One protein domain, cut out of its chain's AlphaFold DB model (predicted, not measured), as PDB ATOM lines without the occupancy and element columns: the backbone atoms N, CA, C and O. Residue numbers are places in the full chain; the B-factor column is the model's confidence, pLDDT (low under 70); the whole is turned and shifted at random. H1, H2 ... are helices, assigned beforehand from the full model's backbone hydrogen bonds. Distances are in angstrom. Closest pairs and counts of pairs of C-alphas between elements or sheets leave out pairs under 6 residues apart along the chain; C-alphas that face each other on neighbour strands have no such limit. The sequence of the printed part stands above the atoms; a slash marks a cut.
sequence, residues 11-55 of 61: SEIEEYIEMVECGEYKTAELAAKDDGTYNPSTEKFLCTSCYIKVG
ATOM      1  N   SER A  11     119.889 153.736  61.674       86.62
ATOM      2  CA  SER A  11     118.619 154.112  62.313       86.62
ATOM      3  C   SER A  11     117.633 152.957  62.543       86.62
ATOM      4  O   SER A  11     116.581 153.190  63.119       86.62
ATOM      5  N   GLU A  12     117.922 151.745  62.065       87.12
ATOM      6  CA  GLU A  12     117.109 150.533  62.268       87.12
ATOM      7  C   GLU A  12     117.785 149.530  63.220       87.12
ATOM      8  O   GLU A  12     117.339 148.391  63.361       87.12
ATOM      9  N   ILE A  13     118.911 149.914  63.821       87.81
ATOM     10  CA  ILE A  13     119.690 149.083  64.734       87.81
ATOM     11  C   ILE A  13     119.523 149.676  66.128       87.81
ATOM     12  O   ILE A  13     119.930 150.811  66.355       87.81
ATOM     13  N   GLU A  14     118.941 148.895  67.038       87.69
ATOM     14  CA  GLU A  14     118.636 149.326  68.411       87.69
ATOM     15  C   GLU A  14     119.854 149.933  69.113       87.69
ATOM     16  O   GLU A  14     119.746 151.033  69.627       87.69
ATOM     17  N   GLU A  15     121.035 149.324  68.986       84.69
ATOM     18  CA  GLU A  15     122.283 149.820  69.588       84.69
ATOM     19  C   GLU A  15     122.591 151.288  69.225       84.69
ATOM     20  O   GLU A  15     122.929 152.096  70.087       84.69
ATOM     21  N   TYR A  16     122.403 151.679  67.958       86.44
ATOM     22  CA  TYR A  16     122.624 153.067  67.539       86.44
ATOM     23  C   TYR A  16     121.446 153.984  67.862       86.44
ATOM     24  O   TYR A  16     121.639 155.192  67.991       86.44
ATOM     25  N   ILE A  17     120.229 153.445  67.969       87.69
ATOM     26  CA  ILE A  17     119.064 154.203  68.433       87.69
ATOM     27  C   ILE A  17     119.265 154.564  69.908       87.69
ATOM     28  O   ILE A  17     119.184 155.740  70.248       87.69
ATOM     29  N   GLU A  18     119.647 153.598  70.742       88.50
ATOM     30  CA  GLU A  18     119.943 153.793  72.163       88.50
ATOM     31  C   GLU A  18     121.068 154.810  72.372       88.50
ATOM     32  O   GLU A  18     120.938 155.700  73.207       88.50
ATOM     33  N   MET A  19     122.136 154.764  71.567       86.50
ATOM     34  CA  MET A  19     123.210 155.769  71.613       86.50
ATOM     35  C   MET A  19     122.730 157.193  71.287       86.50
ATOM     36  O   MET A  19     123.227 158.172  71.850       86.50
ATOM     37  N   VAL A  20     121.762 157.334  70.375       88.38
ATOM     38  CA  VAL A  20     121.152 158.634  70.055       88.38
ATOM     39  C   VAL A  20     120.210 159.082  71.169       88.38
ATOM     40  O   VAL A  20     120.230 160.251  71.549       88.38
ATOM     41  N   GLU A  21     119.413 158.169  71.721       89.19
ATOM     42  CA  GLU A  21     118.492 158.448  72.829       89.19
ATOM     43  C   GLU A  21     119.228 158.788  74.130       89.19
ATOM     44  O   GLU A  21     118.788 159.661  74.878       89.19
ATOM     45  N   CYS A  22     120.386 158.173  74.372       87.56
ATOM     46  CA  CYS A  22     121.272 158.495  75.492       87.56
ATOM     47  C   CYS A  22     121.998 159.842  75.297       87.56
ATOM     48  O   CYS A  22     122.577 160.388  76.236       87.56
ATOM     49  N   GLY A  23     121.939 160.414  74.090       87.31
ATOM     50  CA  GLY A  23     122.539 161.704  73.758       87.31
ATOM     51  C   GLY A  23     124.044 161.654  73.499       87.31
ATOM     52  O   GLY A  23     124.662 162.714  73.390       87.31
ATOM     53  N   GLU A  24     124.638 160.463  73.365       84.69
ATOM     54  CA  GLU A  24     126.057 160.313  73.011       84.69
ATOM     55  C   GLU A  24     126.322 160.768  71.570       84.69
ATOM     56  O   GLU A  24     127.342 161.399  71.284       84.69
ATOM     57  N   TYR A  25     125.358 160.546  70.668       86.75
ATOM     58  CA  TYR A  25     125.448 160.967  69.270       86.75
ATOM     59  C   TYR A  25     124.183 161.683  68.796       86.75
ATOM     60  O   TYR A  25     123.067 161.399  69.217       86.75
ATOM     61  N   LYS A  26     124.343 162.605  67.837       87.50
ATOM     62  CA  LYS A  26     123.208 163.324  67.227       87.50
ATOM     63  C   LYS A  26     122.375 162.454  66.285       87.50
ATOM     64  O   LYS A  26     121.199 162.734  66.080       87.50
ATOM     65  N   THR A  27     122.998 161.467  65.646       87.12
ATOM     66  CA  THR A  27     122.343 160.573  64.688       87.12
ATOM     67  C   THR A  27     122.966 159.186  64.750       87.12
ATOM     68  O   THR A  27     124.161 159.041  65.004       87.12
ATOM     69  N   ALA A  28     122.165 158.168  64.434       86.31
ATOM     70  CA  ALA A  28     122.615 156.780  64.423       86.31
ATOM     71  C   ALA A  28     123.747 156.550  63.402       86.31
ATOM     72  O   ALA A  28     124.610 155.706  63.595       86.31
ATOM     73  N   GLU A  29     123.782 157.335  62.319       84.44
ATOM     74  CA  GLU A  29     124.867 157.280  61.333       84.44
ATOM     75  C   GLU A  29     126.204 157.798  61.873       84.44
ATOM     76  O   GLU A  29     127.249 157.342  61.416       84.44
ATOM     77  N   LEU A  30     126.191 158.762  62.800       85.94
ATOM     78  CA  LEU A  30     127.411 159.230  63.457       85.94
ATOM     79  C   LEU A  30     127.911 158.194  64.458       85.94
ATOM     80  O   LEU A  30     129.097 157.887  64.434       85.94
ATOM     81  N   ALA A  31     126.999 157.613  65.242       87.31
ATOM     82  CA  ALA A  31     127.314 156.513  66.146       87.31
ATOM     83  C   ALA A  31     127.978 155.352  65.382       87.31
ATOM     84  O   ALA A  31     129.108 154.986  65.671       87.31
ATOM     85  N   ALA A  32     127.364 154.887  64.289       84.19
ATOM     86  CA  ALA A  32     127.900 153.817  63.442       84.19
ATOM     87  C   ALA A  32     129.274 154.112  62.805       84.19
ATOM     88  O   ALA A  32     130.025 153.190  62.486       84.19
ATOM     89  N   LYS A  33     129.607 155.386  62.570       83.12
ATOM     90  CA  LYS A  33     130.927 155.775  62.051       83.12
ATOM     91  C   LYS A  33     132.014 155.733  63.118       83.12
ATOM     92  O   LYS A  33     133.165 155.483  62.771       83.12
ATOM     93  N   ASP A  34     131.650 156.004  64.363       81.56
ATOM     94  CA  ASP A  34     132.564 156.086  65.504       81.56
ATOM     95  C   ASP A  34     132.789 154.709  66.156       81.56
ATOM     96  O   ASP A  34     133.897 154.385  66.569       81.56
ATOM     97  N   ASP A  35     131.770 153.848  66.105       76.44
ATOM     98  CA  ASP A  35     131.715 152.476  66.637       76.44
ATOM     99  C   ASP A  35     132.715 151.492  65.978       76.44
ATOM    100  O   ASP A  35     132.867 150.343  66.385       76.44
ATOM    101  N   GLY A  36     133.432 151.928  64.933       70.06
ATOM    102  CA  GLY A  36     134.480 151.142  64.264       70.06
ATOM    103  C   GLY A  36     133.964 150.057  63.308       70.06
ATOM    104  O   GLY A  36     134.751 149.324  62.704       70.06
ATOM    105  N   THR A  37     132.647 149.967  63.128       75.31
ATOM    106  CA  THR A  37     131.969 149.026  62.221       75.31
ATOM    107  C   THR A  37     131.803 149.564  60.792       75.31
ATOM    108  O   THR A  37     131.498 148.815  59.853       75.31
ATOM    109  N   TYR A  38     132.056 150.862  60.601       82.56
ATOM    110  CA  TYR A  38     132.225 151.514  59.305       82.56
ATOM    111  C   TYR A  38     133.701 151.550  58.889       82.56
ATOM    112  O   TYR A  38     134.549 152.055  59.623       82.56
ATOM    113  N   ASN A  39     134.014 151.084  57.678       79.31
ATOM    114  CA  ASN A  39     135.340 151.246  57.091       79.31
ATOM    115  C   ASN A  39     135.355 152.427  56.105       79.31
ATOM    116  O   ASN A  39     134.804 152.308  55.006       79.31
ATOM    117  N   PRO A  40     136.028 153.546  56.434       77.06
ATOM    118  CA  PRO A  40     136.122 154.697  55.542       77.06
ATOM    119  C   PRO A  40     136.944 154.418  54.275       77.06
ATOM    120  O   PRO A  40     136.748 155.102  53.278       77.06
ATOM    121  N   SER A  41     137.841 153.426  54.275       79.00
ATOM    122  CA  SER A  41     138.652 153.078  53.097       79.00
ATOM    123  C   SER A  41     137.874 152.325  52.020       79.00
ATOM    124  O   SER A  41     138.272 152.336  50.860       79.00
ATOM    125  N   THR A  42     136.791 151.645  52.389       76.25
ATOM    126  CA  THR A  42     135.935 150.902  51.449       76.25
ATOM    127  C   THR A  42     134.516 151.455  51.379       76.25
ATOM    128  O   THR A  42     133.702 150.921  50.625       76.25
ATOM    129  N   GLU A  43     134.234 152.484  52.184       78.69
ATOM    130  CA  GLU A  43     132.924 153.103  52.396       78.69
ATOM    131  C   GLU A  43     131.831 152.083  52.754       78.69
ATOM    132  O   GLU A  43     130.645 152.275  52.476       78.69
ATOM    133  N   LYS A  44     132.225 150.968  53.384       81.75
ATOM    134  CA  LYS A  44     131.322 149.878  53.761       81.75
ATOM    135  C   LYS A  44     131.013 149.907  55.240       81.75
ATOM    136  O   LYS A  44     131.882 150.105  56.082       81.75
ATOM    137  N   PHE A  45     129.754 149.627  55.534       86.25
ATOM    138  CA  PHE A  45     129.236 149.488  56.880       86.25
ATOM    139  C   PHE A  45     128.721 148.065  57.101       86.25
ATOM    140  O   PHE A  45     128.088 147.457  56.225       86.25
ATOM    141  N   LEU A  46     128.971 147.538  58.293       85.88
ATOM    142  CA  LEU A  46     128.406 146.287  58.773       85.88
ATOM    143  C   LEU A  46     127.758 146.557  60.126       85.88
ATOM    144  O   LEU A  46     128.423 147.059  61.009       85.88
ATOM    145  N   CYS A  47     126.490 146.192  60.325       86.38
ATOM    146  CA  CYS A  47     125.929 146.248  61.673       86.38
ATOM    147  C   CYS A  47     126.681 145.284  62.595       86.38
ATOM    148  O   CYS A  47     127.161 144.252  62.121       86.38
ATOM    149  N   THR A  48     126.709 145.556  63.896       83.12
ATOM    150  CA  THR A  48     127.390 144.748  64.923       83.12
ATOM    151  C   THR A  48     127.094 143.252  64.778       83.12
ATOM    152  O   THR A  48     128.000 142.423  64.695       83.12
ATOM    153  N   SER A  49     125.823 142.893  64.565       84.44
ATOM    154  CA  SER A  49     125.405 141.511  64.279       84.44
ATOM    155  C   SER A  49     126.073 140.899  63.038       84.44
ATOM    156  O   SER A  49     126.508 139.747  63.060       84.44
ATOM    157  N   CYS A  50     126.122 141.633  61.926       84.69
ATOM    158  CA  CYS A  50     126.732 141.159  60.687       84.69
ATOM    159  C   CYS A  50     128.255 141.160  60.770       84.69
ATOM    160  O   CYS A  50     128.863 140.213  60.286       84.69
ATOM    161  N   TYR A  51     128.838 142.171  61.410       80.88
ATOM    162  CA  TYR A  51     130.265 142.306  61.680       80.88
ATOM    163  C   TYR A  51     130.795 141.112  62.488       80.88
ATOM    164  O   TYR A  51     131.795 140.504  62.110       80.88
ATOM    165  N   ILE A  52     130.066 140.693  63.530       79.75
ATOM    166  CA  ILE A  52     130.378 139.484  64.309       79.75
ATOM    167  C   ILE A  52     130.219 138.222  63.447       79.75
ATOM    168  O   ILE A  52     131.101 137.364  63.447       79.75
ATOM    169  N   LYS A  53     129.126 138.108  62.677       79.62
ATOM    170  CA  LYS A  53     128.844 136.928  61.832       79.62
ATOM    171  C   LYS A  53     129.874 136.683  60.737       79.62
ATOM    172  O   LYS A  53     130.149 135.526  60.436       79.62
ATOM    173  N   VAL A  54     130.430 137.732  60.130       75.44
ATOM    174  CA  VAL A  54     131.496 137.574  59.125       75.44
ATOM    175  C   VAL A  54     132.848 137.201  59.746       75.44
ATOM    176  O   VAL A  54     133.804 136.999  59.006       75.44
ATOM    177  N   GLY A  55     132.910 137.054  61.078       64.38
ATOM    178  CA  GLY A  55     134.101 136.676  61.824       64.38
ATOM    179  C   GLY A  55     135.095 137.825  61.839       64.38
ATOM    180  O   GLY A  55     135.966 137.855  60.979       64.38
TER     181      GLY A  55
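AT A GLANCE: This is residues 11 to 55 of the 61 residues of an uncharacterized protein of Clostridium cavendishii DSM 21758 (UniProt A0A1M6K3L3). Two short helices, H1 and H2, pack together nearly at right angles at one end of the domain, and a third, H3, sits by itself away from them, beyond a long looping link. That link, residues 35 to 47, folds back on itself with a short antiparallel pairing of residues 38 to 39 with 44 to 45, and its tip, residues 39 to 44, sticks out. The printed part has 45 residues with three named helices, in the order H1, H2, H3, and no named strand; the class is all helix, though under half of the residues, 21 of 45, are in named elements. The whole is compact, with a radius of gyration of the C-alphas of 10.5 A, and spans 29 by 21 by 14 A.

IN THESE COORDINATES: H1 is residues 14 to 21, 10.1 A from first to last C-alpha, and begins with C-alpha 14 at (118.636, 149.326, 68.411). H2 is residues 28 to 34, 10.0 A long, with C-alpha 28 at (122.615, 156.780, 64.423). H3 is residues 48 to 53, 8.5 A long, and ends with C-alpha 53 at (128.844, 136.928, 61.832).

HOW THE PARTS SIT: H1 and H2 touch, with 9 pairs of C-alphas within 8 A. Their closest C-alphas, those of Tyr 16 and Ala 28, are 4.8 A apart. Their lines are about perpendicular, at 80 degrees. H3 is apart from H1 and from H2. In H1, H2 and H3 every O i to N i+4 pair is within hydrogen-bond range.

THE WHOLE: The two C-alphas farthest apart, those of Gly 23 and Gly 55, are 30.0 A apart. The printed part has no cut. The link from H1 to H2, 6 residues, is short; that from H2 to H3, 13 residues, is long. The mean pLDDT of the printed part is 83.1, and one printed residue, Gly 55, is under 70.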